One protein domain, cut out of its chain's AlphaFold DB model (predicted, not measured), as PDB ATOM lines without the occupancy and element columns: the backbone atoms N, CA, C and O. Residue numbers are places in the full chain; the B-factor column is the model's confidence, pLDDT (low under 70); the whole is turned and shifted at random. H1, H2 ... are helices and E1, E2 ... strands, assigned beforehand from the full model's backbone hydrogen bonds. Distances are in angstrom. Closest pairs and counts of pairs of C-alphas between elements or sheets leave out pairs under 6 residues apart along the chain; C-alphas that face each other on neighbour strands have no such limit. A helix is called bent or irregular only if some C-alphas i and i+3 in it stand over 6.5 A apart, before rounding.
ATOM      1  N   TYR A  12     261.519 272.833 162.602       83.19
ATOM      2  CA  TYR A  12     262.493 273.641 163.346       83.19
ATOM      3  C   TYR A  12     262.044 275.086 163.616       83.19
ATOM      4  O   TYR A  12     262.415 275.683 164.626       83.19
ATOM      5  N   LEU A  13     261.256 275.671 162.711       86.94
ATOM      6  CA  LEU A  13     260.673 276.998 162.894       86.94
ATOM      7  C   LEU A  13     259.577 276.936 163.963       86.94
ATOM      8  O   LEU A  13     259.520 277.807 164.830       86.94
ATOM      9  N   PHE A  14     258.768 275.873 163.963       88.62
ATOM     10  CA  PHE A  14     257.782 275.631 165.013       88.62
ATOM     11  C   PHE A  14     258.440 275.446 166.388       88.62
ATOM     12  O   PHE A  14     258.039 276.108 167.347       88.62
ATOM     13  N   THR A  15     259.489 274.621 166.503       90.44
ATOM     14  CA  THR A  15     260.197 274.419 167.782       90.44
ATOM     15  C   THR A  15     260.896 275.684 168.265       90.44
ATOM     16  O   THR A  15     260.923 275.948 169.467       90.44
ATOM     17  N   PHE A  16     261.415 276.504 167.350       89.69
ATOM     18  CA  PHE A  16     261.993 277.796 167.700       89.69
ATOM     19  C   PHE A  16     260.938 278.773 168.238       89.69
ATOM     20  O   PHE A  16     261.151 279.378 169.289       89.69
ATOM     21  N   ILE A  17     259.775 278.884 167.580       91.44
ATOM     22  CA  ILE A  17     258.651 279.694 168.081       91.44
ATOM     23  C   ILE A  17     258.207 279.196 169.456       91.44
ATOM     24  O   ILE A  17     258.028 280.001 170.368       91.44
ATOM     25  N   LEU A  18     258.071 277.880 169.631       92.62
ATOM     26  CA  LEU A  18     257.737 277.285 170.921       92.62
ATOM     27  C   LEU A  18     258.755 277.696 171.995       92.62
ATOM     28  O   LEU A  18     258.363 278.113 173.083       92.62
ATOM     29  N   GLY A  19     260.050 277.657 171.679       92.81
ATOM     30  CA  GLY A  19     261.103 278.096 172.591       92.81
ATOM     31  C   GLY A  19     261.012 279.579 172.964       92.81
ATOM     32  O   GLY A  19     261.186 279.934 174.131       92.81
ATOM     33  N   LEU A  20     260.663 280.448 172.010       94.00
ATOM     34  CA  LEU A  20     260.398 281.866 172.280       94.00
ATOM     35  C   LEU A  20     259.185 282.060 173.198       94.00
ATOM     36  O   LEU A  20     259.242 282.871 174.122       94.00
ATOM     37  N   VAL A  21     258.108 281.297 172.989       95.50
ATOM     38  CA  VAL A  21     256.925 281.325 173.862       95.50
ATOM     39  C   VAL A  21     257.293 280.882 175.278       95.50
ATOM     40  O   VAL A  21     256.922 281.556 176.238       95.50
ATOM     41  N   LEU A  22     258.076 279.811 175.437       94.50
ATOM     42  CA  LEU A  22     258.551 279.368 176.754       94.50
ATOM     43  C   LEU A  22     259.427 280.430 177.434       94.50
ATOM     44  O   LEU A  22     259.269 280.684 178.628       94.50
ATOM     45  N   ALA A  23     260.326 281.076 176.689       93.19
ATOM     46  CA  ALA A  23     261.161 282.153 177.214       93.19
ATOM     47  C   ALA A  23     260.324 283.352 177.677       93.19
ATOM     48  O   ALA A  23     260.586 283.925 178.738       93.19
ATOM     49  N   PHE A  24     259.285 283.699 176.916       95.00
ATOM     50  CA  PHE A  24     258.338 284.740 177.293       95.00
ATOM     51  C   PHE A  24     257.554 284.364 178.554       95.00
ATOM     52  O   PHE A  24     257.467 285.169 179.477       95.00
ATOM     53  N   LEU A  25     257.042 283.132 178.639       94.62
ATOM     54  CA  LEU A  25     256.346 282.633 179.829       94.62
ATOM     55  C   LEU A  25     257.242 282.665 181.069       94.62
ATOM     56  O   LEU A  25     256.780 283.043 182.144       94.62
ATOM     57  N   TRP A  26     258.525 282.330 180.927       93.12
ATOM     58  CA  TRP A  26     259.491 282.460 182.014       93.12
ATOM     59  C   TRP A  26     259.670 283.917 182.451       93.12
ATOM     60  O   TRP A  26     259.555 284.222 183.638       93.12
ATOM     61  N   ALA A  27     259.906 284.834 181.507       92.31
ATOM     62  CA  ALA A  27     260.042 286.256 181.817       92.31
ATOM     63  C   ALA A  27     258.778 286.814 182.492       92.31
ATOM     64  O   ALA A  27     258.866 287.564 183.466       92.31
ATOM     65  N   PHE A  28     257.605 286.386 182.024       93.69
ATOM     66  CA  PHE A  28     256.319 286.735 182.605       93.69
ATOM     67  C   PHE A  28     256.156 286.175 184.024       93.69
ATOM     68  O   PHE A  28     255.758 286.911 184.922       93.69
ATOM     69  N   ALA A  29     256.539 284.921 184.272       92.94
ATOM     70  CA  ALA A  29     256.522 284.324 185.607       92.94
ATOM     71  C   ALA A  29     257.448 285.070 186.583       92.94
ATOM     72  O   ALA A  29     257.061 285.352 187.717       92.94
ATOM     73  N   VAL A  30     258.648 285.454 186.132       90.75
ATOM     74  CA  VAL A  30     259.575 286.289 186.910       90.75
ATOM     75  C   VAL A  30     258.926 287.637 187.228       90.75
ATOM     76  O   VAL A  30     258.938 288.058 188.385       90.75
ATOM     77  N   PHE A  31     258.304 288.296 186.251       91.56
ATOM     78  CA  PHE A  31     257.582 289.549 186.477       91.56
ATOM     79  C   PHE A  31     256.433 289.394 187.488       91.56
ATOM     80  O   PHE A  31     256.324 290.194 188.416       91.56
ATOM     81  N   LEU A  32     255.629 288.336 187.373       92.75
ATOM     82  CA  LEU A  32     254.558 288.005 188.316       92.75
ATOM     83  C   LEU A  32     255.082 287.788 189.734       92.75
ATOM     84  O   LEU A  32     254.535 288.362 190.669       92.75
ATOM     85  N   ALA A  33     256.155 287.017 189.910       88.56
ATOM     86  CA  ALA A  33     256.749 286.791 191.226       88.56
ATOM     87  C   ALA A  33     257.277 288.090 191.854       88.56
ATOM     88  O   ALA A  33     257.162 288.297 193.062       88.56
ATOM     89  N   TRP A  34     257.813 288.994 191.033       89.94
ATOM     90  CA  TRP A  34     258.223 290.321 191.483       89.94
ATOM     91  C   TRP A  34     257.027 291.191 191.891       89.94
ATOM     92  O   TRP A  34     257.048 291.791 192.967       89.94
ATOM     93  N   ALA A  35     255.978 291.235 191.064       89.44
ATOM     94  CA  ALA A  35     254.768 292.007 191.333       89.44
ATOM     95  C   ALA A  35     254.055 291.491 192.588       89.44
ATOM     96  O   ALA A  35     253.665 292.275 193.447       89.44
ATOM     97  N   TRP A  36     253.979 290.170 192.733       88.75
ATOM     98  CA  TRP A  36     253.434 289.488 193.899       88.75
ATOM     99  C   TRP A  36     254.195 289.841 195.175       88.75
ATOM    100  O   TRP A  36     253.591 290.267 196.155       88.75
ATOM    101  N   GLY A  37     255.528 289.744 195.156       85.31
ATOM    102  CA  GLY A  37     256.352 290.099 196.311       85.31
ATOM    103  C   GLY A  37     256.196 291.565 196.730       85.31
ATOM    104  O   GLY A  37     256.200 291.871 197.920       85.31
ATOM    105  N   ARG A  38     256.011 292.479 195.770       85.12
ATOM    106  CA  ARG A  38     255.724 293.889 196.068       85.12
ATOM    107  C   ARG A  38     254.303 294.128 196.560       85.12
ATOM    108  O   ARG A  38     254.125 294.972 197.429       85.12
ATOM    109  N   ALA A  39     253.319 293.404 196.031       85.69
ATOM    110  CA  ALA A  39     251.941 293.485 196.496       85.69
ATOM    111  C   ALA A  39     251.842 293.080 197.975       85.69
ATOM    112  O   ALA A  39     251.248 293.810 198.759       85.69
ATOM    113  N   TRP A  40     252.504 291.991 198.377       82.62
ATOM    114  CA  TRP A  40     252.581 291.592 199.788       82.62
ATOM    115  C   TRP A  40     253.343 292.587 200.650       82.62
ATOM    116  O   TRP A  40     252.873 292.940 201.723       82.62
ATOM    117  N   ALA A  41     254.473 293.110 200.165       84.75
ATOM    118  CA  ALA A  41     255.206 294.133 200.904       84.75
ATOM    119  C   ALA A  41     254.368 295.399 201.147       84.75
ATOM    120  O   ALA A  41     254.486 296.018 202.198       84.75
ATOM    121  N   TRP A  42     253.504 295.755 200.193       83.12
ATOM    122  CA  TRP A  42     252.568 296.865 200.335       83.12
ATOM    123  C   TRP A  42     251.435 296.565 201.327       83.12
ATOM    124  O   TRP A  42     251.086 297.439 202.112       83.12
ATOM    125  N   ILE A  43     250.885 295.344 201.321       83.81
ATOM    126  CA  ILE A  43     249.834 294.921 202.266       83.81
ATOM    127  C   ILE A  43     250.369 294.869 203.703       83.81
ATOM    128  O   ILE A  43     249.706 295.348 204.619       83.81
ATOM    129  N   ASP A  44     251.568 294.319 203.892       81.25
ATOM    130  CA  ASP A  44     252.173 294.103 205.212       81.25
ATOM    131  C   ASP A  44     252.971 295.319 205.726       81.25
ATOM    132  O   ASP A  44     253.667 295.211 206.736       81.25
ATOM    133  N   ASP A  45     252.930 296.449 205.007       80.12
ATOM    134  CA  ASP A  45     253.729 297.666 205.250       80.12
ATOM    135  C   ASP A  45     255.218 297.353 205.526       80.12
ATOM    136  O   ASP A  45     255.901 297.929 206.380       80.12
ATOM    137  N   SER A  46     255.724 296.346 204.812       77.62
ATOM    138  CA  SER A  46     257.049 295.773 205.000       77.62
ATOM    139  C   SER A  46     257.995 296.206 203.882       77.62
ATOM    140  O   SER A  46     257.609 296.727 202.833       77.62
ATOM    141  N   LYS A  47     259.303 296.035 204.103       77.19
ATOM    142  CA  LYS A  47     260.296 296.422 203.094       77.19
ATOM    143  C   LYS A  47     260.128 295.548 201.846       77.19
ATOM    144  O   LYS A  47     260.065 294.326 201.983       77.19
ATOM    145  N   PRO A  48     260.140 296.134 200.634       74.19
ATOM    146  CA  PRO A  48     259.988 295.366 199.409       74.19
ATOM    147  C   PRO A  48     261.092 294.308 199.297       74.19
ATOM    148  O   PRO A  48     262.248 294.584 199.651       74.19
ATOM    149  N   PRO A  49     260.769 293.107 198.785       76.94
ATOM    150  CA  PRO A  49     261.752 292.048 198.642       76.94
ATOM    151  C   PRO A  49     262.880 292.508 197.718       76.94
ATOM    152  O   PRO A  49     262.649 292.990 196.608       76.94
ATOM    153  N   ARG A  50     264.123 292.359 198.188       71.56
ATOM    154  CA  ARG A  50     265.328 292.730 197.425       71.56
ATOM    155  C   ARG A  50     265.610 291.777 196.266       71.56
ATOM    156  O   ARG A  50     266.293 292.156 195.319       71.56
ATOM    157  N   HIS A  51     265.094 290.552 196.342       75.06
ATOM    158  CA  HIS A  51     265.384 289.485 195.393       75.06
ATOM    159  C   HIS A  51     264.096 288.800 194.956       75.06
ATOM    160  O   HIS A  51     263.170 288.618 195.746       75.06
ATOM    161  N   ASN A  52     264.047 288.407 193.687       82.62
ATOM    162  CA  ASN A  52     262.921 287.660 193.159       82.62
ATOM    163  C   ASN A  52     263.059 286.180 193.538       82.62
ATOM    164  O   ASN A  52     264.086 285.554 193.257       82.62
ATOM    165  N   PHE A  53     262.010 285.624 194.146       84.56
ATOM    166  CA  PHE A  53     261.959 284.240 194.611       84.56
ATOM    167  C   PHE A  53     262.324 283.225 193.517       84.56
ATOM    168  O   PHE A  53     263.141 282.337 193.754       84.56
ATOM    169  N   LEU A  54     261.799 283.393 192.297       86.44
ATOM    170  CA  LEU A  54     262.081 282.485 191.176       86.44
ATOM    171  C   LEU A  54     263.565 282.489 190.801       86.44
ATOM    172  O   LEU A  54     264.180 281.434 190.666       86.44
ATOM    173  N   THR A  55     264.161 283.676 190.681       85.25
ATOM    174  CA  THR A  55     265.591 283.794 190.354       85.25
ATOM    175  C   THR A  55     266.480 283.245 191.463       85.25
ATOM    176  O   THR A  55     267.497 282.623 191.173       85.25
ATOM    177  N   HIS A  56     266.075 283.417 192.725       86.44
ATOM    178  CA  HIS A  56     266.790 282.874 193.873       86.44
ATOM    179  C   HIS A  56     266.782 281.343 193.862       86.44
ATOM    180  O   HIS A  56     267.825 280.713 194.028       86.44
ATOM    181  N   TRP A  57     265.624 280.747 193.579       87.19
ATOM    182  CA  TRP A  57     265.481 279.300 193.473       87.19
ATOM    183  C   TRP A  57     266.349 278.711 192.350       87.19
ATOM    184  O   TRP A  57     267.089 277.753 192.578       87.19
ATOM    185  N   VAL A  58     266.347 279.334 191.165       88.00
ATOM    186  CA  VAL A  58     267.214 278.918 190.046       88.00
ATOM    187  C   VAL A  58     268.695 279.063 190.398       88.00
ATOM    188  O   VAL A  58     269.488 278.175 190.093       88.00
ATOM    189  N   MET A  59     269.087 280.144 191.071       87.06
ATOM    190  CA  MET A  59     270.466 280.312 191.534       87.06
ATOM    191  C   MET A  59     270.890 279.225 192.523       87.06
ATOM    192  O   MET A  59     272.002 278.710 192.407       87.06
ATOM    193  N   GLY A  60     269.994 278.811 193.422       84.94
ATOM    194  CA  GLY A  60     270.221 277.674 194.312       84.94
ATOM    195  C   GLY A  60     270.512 276.379 193.548       84.94
ATOM    196  O   GLY A  60     271.478 275.683 193.862       84.94
ATOM    197  N   LEU A  61     269.747 276.089 192.488       87.50
ATOM    198  CA  LEU A  61     269.999 274.933 191.611       87.50
ATOM    199  C   LEU A  61     271.348 275.022 190.885       87.50
ATOM    200  O   LEU A  61     272.011 274.007 190.676       87.50
ATOM    201  N   LEU A  62     271.780 276.235 190.536       85.06
ATOM    202  CA  LEU A  62     273.088 276.501 189.933       85.06
ATOM    203  C   LEU A  62     274.245 276.453 190.950       85.06
ATOM    204  O   LEU A  62     275.392 276.666 190.566       85.06
ATOM    205  N   GLY A  63     273.977 276.171 192.232       84.31
ATOM    206  CA  GLY A  63     274.993 276.077 193.285       84.31
ATOM    207  C   GLY A  63     275.444 277.426 193.850       84.31
ATOM    208  O   GLY A  63     276.508 277.510 194.476       84.31
ATOM    209  N   PHE A  64     274.661 278.479 193.615       84.81
ATOM    210  CA  PHE A  64     274.867 279.800 194.190       84.81
ATOM    211  C   PHE A  64     274.031 279.979 195.457       84.81
ATOM    212  O   PHE A  64     272.850 279.638 195.493       84.81
ATOM    213  N   HIS A  65     274.635 280.572 196.482       84.12
ATOM    214  CA  HIS A  65     273.959 280.936 197.723       84.12
ATOM    215  C   HIS A  65     273.947 282.452 197.889       84.12
ATOM    216  O   HIS A  65     274.847 283.132 197.388       84.12
ATOM    217  N   LEU A  66     272.917 282.964 198.567       80.81
ATOM    218  CA  LEU A  66     272.872 284.370 198.952       80.81
ATOM    219  C   LEU A  66     273.990 284.621 199.964       80.81
ATOM    220  O   LEU A  66     274.142 283.849 200.911       80.81
ATOM    221  N   GLU A  67     274.782 285.660 199.743       76.62
ATOM    222  CA  GLU A  67     275.799 286.070 200.704       76.62
ATOM    223  C   GLU A  67     275.167 287.090 201.666       76.62
ATOM    224  O   GLU A  67     274.650 288.117 201.232       76.62
ATOM    225  N   ASP A  68     275.154 286.782 202.968       63.28
ATOM    226  CA  ASP A  68     274.537 287.631 204.009       63.28
ATOM    227  C   ASP A  68     275.351 288.903 204.312       63.28
ATOM    228  O   ASP A  68     274.900 289.789 205.050       63.28
ATOM    229  N   ASP A  69     276.558 289.020 203.750       58.72
ATOM    230  CA  ASP A  69     277.447 290.137 204.033       58.72
ATOM    231  C   ASP A  69     276.973 291.426 203.363       58.72
ATOM    232  O   ASP A  69     276.837 291.559 202.148       58.72
ATOM    233  N   ARG A  70     276.790 292.444 204.204       53.41
ATOM    234  CA  ARG A  70     276.185 293.743 203.885       53.41
ATOM    235  C   ARG A  70     276.991 294.583 202.860       53.41
ATOM    236  O   ARG A  70     276.546 295.676 202.520       53.41
ATOM    237  N   TRP A  71     278.156 294.098 202.407       50.91
ATOM    238  CA  TRP A  71     279.157 294.799 201.582       50.91
ATOM    239  C   TRP A  71     279.781 293.934 200.468       50.91
ATOM    240  O   TRP A  71     280.862 294.257 199.968       50.91
ATOM    241  N   SER A  72     279.157 292.827 200.056       59.38
ATOM    242  CA  SER A  72     279.654 292.086 198.894       59.38
ATOM    243  C   SER A  72     279.291 292.819 197.594       59.38
ATOM    244  O   SER A  72     278.155 293.237 197.380       59.38
ATOM    245  N   VAL A  73     280.272 292.964 196.695       65.06
ATOM    246  CA  VAL A  73     280.069 293.494 195.328       65.06
ATOM    247  C   VAL A  73     279.071 292.631 194.538       65.06
ATOM    248  O   VAL A  73     278.446 293.122 193.609       65.06
ATOM    249  N   TYR A  74     278.896 291.368 194.942       66.31
ATOM    250  CA  TYR A  74     278.008 290.389 194.322       66.31
ATOM    251  C   TYR A  74     277.003 289.838 195.337       66.31
ATOM    252  O   TYR A  74     277.369 289.516 196.466       66.31
ATOM    253  N   VAL A  75     275.746 289.678 194.917       74.94
ATOM    254  CA  VAL A  75     274.634 289.201 195.768       74.94
ATOM    255  C   VAL A  75     274.689 287.685 196.011       74.94
ATOM    256  O   VAL A  75     274.259 287.193 197.055       74.94
ATOM    257  N   TYR A  76     275.211 286.933 195.042       79.19
ATOM    258  CA  TYR A  76     275.295 285.478 195.078       79.19
ATOM    259  C   TYR A  76     276.739 285.001 194.989       79.19
ATOM    260  O   TYR A  76     277.499 285.481 194.148       79.19
ATOM    261  N   ARG A  77     277.096 283.970 195.761       81.44
ATOM    262  CA  ARG A  77     278.410 283.318 195.696       81.44
ATOM    263  C   ARG A  77     278.281 281.823 195.425       81.44
ATOM    264  O   ARG A  77     277.491 281.120 196.051       81.44
ATOM    265  N   HIS A  78     279.074 281.325 194.479       82.50
ATOM    266  CA  HIS A  78     279.087 279.909 194.122       82.50
ATOM    267  C   HIS A  78     279.841 279.076 195.163       82.50
ATOM    268  O   HIS A  78     281.017 279.336 195.439       82.50
ATOM    269  N   SER A  79     279.206 278.013 195.661       77.81
ATOM    270  CA  SER A  79     279.726 277.165 196.746       77.81
ATOM    271  C   SER A  79     281.120 276.582 196.463       77.81
ATOM    272  O   SER A  79     281.961 276.495 197.355       77.81
ATOM    273  N   LYS A  80     281.409 276.220 195.204       77.50
ATOM    274  CA  LYS A  80     282.664 275.531 194.844       77.50
ATOM    275  C   LYS A  80     283.807 276.448 194.418       77.50
ATOM    276  O   LYS A  80     284.961 276.124 194.667       77.50
ATOM    277  N   ASN A  81     283.492 277.566 193.766       77.31
ATOM    278  CA  ASN A  81     284.492 278.377 193.056       77.31
ATOM    279  C   ASN A  81     284.637 279.786 193.642       77.31
ATOM    280  O   ASN A  81     285.424 280.570 193.124       77.31
ATOM    281  N   LYS A  82     283.866 280.124 194.690       74.44
ATOM    282  CA  LYS A  82     283.784 281.470 195.289       74.44
ATOM    283  C   LYS A  82     283.490 282.597 194.282       74.44
ATOM    284  O   LYS A  82     283.627 283.769 194.626       74.44
ATOM    285  N   SER A  83     283.064 282.259 193.064       78.56
ATOM    286  CA  SER A  83     282.689 283.213 192.023       78.56
ATOM    287  C   SER A  83     281.405 283.935 192.415       78.56
ATOM    288  O   SER A  83     280.443 283.285 192.838       78.56
ATOM    289  N   GLY A  84     281.405 285.257 192.267       78.50
ATOM    290  CA  GLY A  84     280.243 286.109 192.503       78.50
ATOM    291  C   GLY A  84     279.301 286.165 191.297       78.50
ATOM    292  O   GLY A  84     279.741 286.000 190.160       78.50
ATOM    293  N   SER A  85     278.008 286.373 191.539       80.88
ATOM    294  CA  SER A  85     276.981 286.648 190.529       80.88
ATOM    295  C   SER A  85     275.922 287.599 191.092       80.88
ATOM    296  O   SER A  85     275.607 287.558 192.281       80.88
ATOM    297  N   ASP A  86     275.332 288.430 190.236       81.56
ATOM    298  CA  ASP A  86     274.348 289.446 190.643       81.56
ATOM    299  C   ASP A  86     272.895 288.961 190.617       81.56
ATOM    300  O   ASP A  86     271.977 289.724 190.901       81.56
ATOM    301  N   GLY A  87     272.639 287.705 190.247       79.38
ATOM    302  CA  GLY A  87     271.263 287.245 189.997       79.38
ATOM    303  C   GLY A  87     270.935 287.089 188.511       79.38
ATOM    304  O   GLY A  87     270.006 286.363 188.159       79.38
ATOM    305  N   ALA A  88     271.733 287.699 187.627       84.44
ATOM    306  CA  ALA A  88     271.478 287.718 186.187       84.44
ATOM    307  C   ALA A  88     271.435 286.309 185.572       84.44
ATOM    308  O   ALA A  88     270.541 286.006 184.781       84.44
ATOM    309  N   SER A  89     272.337 285.405 185.975       83.50
ATOM    310  CA  SER A  89     272.350 284.035 185.440       83.50
ATOM    311  C   SER A  89     271.088 283.237 185.785       83.50
ATOM    312  O   SER A  89     270.673 282.395 184.994       83.50
ATOM    313  N   GLY A  90     270.421 283.550 186.902       82.06
ATOM    314  CA  GLY A  90     269.139 282.949 187.278       82.06
ATOM    315  C   GLY A  90     267.975 283.376 186.378       82.06
ATOM    316  O   GLY A  90     266.959 282.692 186.334       82.06
ATOM    317  N   PHE A  91     268.126 284.475 185.634       87.81
ATOM    318  CA  PHE A  91     267.171 284.916 184.621       87.81
ATOM    319  C   PHE A  91     267.566 284.444 183.214       87.81
ATOM    320  O   PHE A  91     266.744 283.860 182.514       87.81
ATOM    321  N   PHE A  92     268.823 284.658 182.810       89.19
ATOM    322  CA  PHE A  92     269.267 284.419 181.433       89.19
ATOM    323  C   PHE A  92     269.435 282.940 181.075       89.19
ATOM    324  O   PHE A  92     269.141 282.568 179.939       89.19
ATOM    325  N   TYR A  93     269.880 282.079 181.998       89.50
ATOM    326  CA  TYR A  93     270.053 280.658 181.675       89.50
ATOM    327  C   TYR A  93     268.726 279.952 181.386       89.50
ATOM    328  O   TYR A  93     268.655 279.289 180.352       89.50
ATOM    329  N   PRO A  94     267.655 280.119 182.188       90.62
ATOM    330  CA  PRO A  94     266.355 279.560 181.829       90.62
ATOM    331  C   PRO A  94     265.819 280.080 180.493       90.62
ATOM    332  O   PRO A  94     265.252 279.297 179.743       90.62
ATOM    333  N   VAL A  95     266.045 281.357 180.152       91.88
ATOM    334  CA  VAL A  95     265.668 281.918 178.840       91.88
ATOM    335  C   VAL A  95     266.420 281.221 177.706       91.88
ATOM    336  O   VAL A  95     265.800 280.751 176.759       91.88
ATOM    337  N   LEU A  96     267.747 281.104 177.807       92.38
ATOM    338  CA  LEU A  96     268.558 280.419 176.796       92.38
ATOM    339  C   LEU A  96     268.157 278.951 176.636       92.38
ATOM    340  O   LEU A  96     268.043 278.462 175.511       92.38
ATOM    341  N   ILE A  97     267.915 278.258 177.751       91.94
ATOM    342  CA  ILE A  97     267.458 276.866 177.747       91.94
ATOM    343  C   ILE A  97     266.070 276.779 177.112       91.94
ATOM    344  O   ILE A  97     265.867 275.942 176.248       91.94
ATOM    345  N   ALA A  98     265.136 277.660 177.467       92.25
ATOM    346  CA  ALA A  98     263.792 277.677 176.900       92.25
ATOM    347  C   ALA A  98     263.801 277.864 175.376       92.25
ATOM    348  O   ALA A  98     263.109 277.130 174.679       92.25
ATOM    349  N   VAL A  99     264.623 278.784 174.855       92.19
ATOM    350  CA  VAL A  99     264.727 279.033 173.407       92.19
ATOM    351  C   VAL A  99     265.357 277.851 172.668       92.19
ATOM    352  O   VAL A  99     264.915 277.498 171.578       92.19
ATOM    353  N   THR A 100     266.396 277.238 173.236       91.62
ATOM    354  CA  THR A 100     267.199 276.230 172.523       91.62
ATOM    355  C   THR A 100     266.735 274.793 172.744       91.62
ATOM    356  O   THR A 100     266.901 273.965 171.849       91.62
ATOM    357  N   ALA A 101     266.134 274.475 173.893       90.19
ATOM    358  CA  ALA A 101     265.788 273.107 174.270       90.19
ATOM    359  C   ALA A 101     264.819 272.417 173.297       90.19
ATOM    360  O   ALA A 101     265.099 271.271 172.949       90.19
ATOM    361  N   PRO A 102     263.737 273.051 172.803       89.94
ATOM    362  CA  PRO A 102     262.823 272.386 171.875       89.94
ATOM    363  C   PRO A 102     263.506 271.991 170.561       89.94
ATOM    364  O   PRO A 102     263.332 270.873 170.081       89.94
ATOM    365  N   SER A 103     264.338 272.877 170.012       88.00
ATOM    366  CA  SER A 103     265.076 272.609 168.774       88.00
ATOM    367  C   SER A 103     266.181 271.571 168.975       88.00
ATOM    368  O   SER A 103     266.382 270.716 168.117       88.00
ATOM    369  N   LEU A 104     266.873 271.597 170.121       88.19
ATOM    370  CA  LEU A 104     267.857 270.569 170.480       88.19
ATOM    371  C   LEU A 104     267.211 269.194 170.674       88.19
ATOM    372  O   LEU A 104     267.800 268.184 170.303       88.19
ATOM    373  N   LEU A 105     266.004 269.154 171.234       89.19
ATOM    374  CA  LEU A 105     265.242 267.926 171.414       89.19
ATOM    375  C   LEU A 105     264.823 267.343 170.061       89.19
ATOM    376  O   LEU A 105     265.032 266.154 169.843       89.19
ATOM    377  N   LEU A 106     264.335 268.161 169.125       87.94
ATOM    378  CA  LEU A 106     264.042 267.700 167.764       87.94
ATOM    379  C   LEU A 106     265.299 267.144 167.075       87.94
ATOM    380  O   LEU A 106     265.309 266.001 166.627       87.94
ATOM    381  N   LEU A 107     266.405 267.891 167.129       87.31
ATOM    382  CA  LEU A 107     267.697 267.450 166.595       87.31
ATOM    383  C   LEU A 107     268.195 266.151 167.252       87.31
ATOM    384  O   LEU A 107     268.872 265.347 166.611       87.31
ATOM    385  N   SER A 108     267.848 265.910 168.520       87.06
ATOM    386  CA  SER A 108     268.210 264.672 169.211       87.06
ATOM    387  C   SER A 108     267.468 263.437 168.694       87.06
ATOM    388  O   SER A 108     268.032 262.340 168.748       87.06
ATOM    389  N   PHE A 109     266.251 263.618 168.168       87.25
ATOM    390  CA  PHE A 109     265.482 262.571 167.496       87.25
ATOM    391  C   PHE A 109     265.989 262.329 166.076       87.25
ATOM    392  O   PHE A 109     266.147 261.176 165.683       87.25
ATOM    393  N   ASP A 110     266.329 263.386 165.338       84.88
ATOM    394  CA  ASP A 110     266.893 263.244 163.989       84.88
ATOM    395  C   ASP A 110     268.256 262.537 164.015       84.88
ATOM    396  O   ASP A 110     268.577 261.717 163.155       84.88
ATOM    397  N   LEU A 111     269.052 262.809 165.053       90.06
ATOM    398  CA  LEU A 111     270.361 262.198 165.282       90.06
ATOM    399  C   LEU A 111     270.310 261.067 166.322       90.06
ATOM    400  O   LEU A 111     271.311 260.831 167.008       90.06
TER     401      LEU A 111
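What this domain is: This is residues 12 to 111 of the 150 residues of an uncharacterized protein of Pseudomonas aeruginosa (UniProt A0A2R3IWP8). Two long helices, H1 and the bent H3, run side by side in opposite directions, with H3 beside the first half of H1. The short helix H2 crosses at the beginning of H3 and packs on both H1 and H3, and beyond H2 lies a small hairpin of two strands, E1 and E2. The printed part has 100 residues with three named helices and two named strands, in the order H1, H2, E1, E2, H3; the sheet, E1 - E2, is antiparallel. The class is mostly helix. The whole is loose, with a radius of gyration of the C-alphas of 16.7 A, and flat, spanning 52 by 37 by 16 A.

How they stand to each other: E1, residues 64 to 66, and E2, residues 76 to 78, form a hairpin, antiparallel at 143 degrees between their directions. N 65 and O 77 are within hydrogen-bond range at 2.9 A, as are N 77 and O 65 at 2.9 A. Residues 76 to 77 of E2 also pair, antiparallel, with residues 84 to 85. The closest C-alphas of E1 and H2, residues 53 to 61, are those of His 65 and Met 59, 7.1 A apart. H3, residues 88 to 110, was assigned as one helix by its hydrogen bonds but is bent, with C-alphas 99 and 102 7.1 A apart; its arms are H3a, residues 88 to 99, and H3b, residues 102 to 110, at a steep tilt of 44 degrees. H2 touches H3a about perpendicular, at 84 degrees, the closest C-alphas being those of Thr 55 and Gly 90, 4.8 A. H1, residues 12 to 43, touches H2 with residues 30 to 34 alone, at a steep tilt of 61 degrees, opposite ways; the closest C-alphas are those of Val 30 and Leu 54, 6.2 A. With residues 16 to 27 alone H1 touches H3a, opposite ways at a shallow tilt of 34 degrees, only just short of steep; the C-alphas of Gly 19 and Val 99 are closest, 3.8 A. With residues 12 to 19 alone it touches H3b, opposite ways at 33 degrees, again only just shallow; Thr 15 and Pro 102 have the closest C-alphas, 5.3 A. In H1, H2 and H3b every O i to N i+4 pair is within hydrogen-bond range; in H3a 6 of 8 are.

Where its parts are: H1 begins at C-alpha 12, (262.493, 273.641, 163.346), and is 46.1 A long. H2 is 12.7 A, E1 6.9 A and E2 6.8 A long. H3a is 16.9 A long, and H3b, 12.7 A, ends at C-alpha 110, (266.893, 263.244, 163.989).

The domain as a whole: The C-alphas of Asp 45 and Leu 111 are farthest apart, at 56.0 A. The printed part has no cut and no long link. Mean pLDDT of the printed part is 84.2, and residues 68 to 74 are under 70.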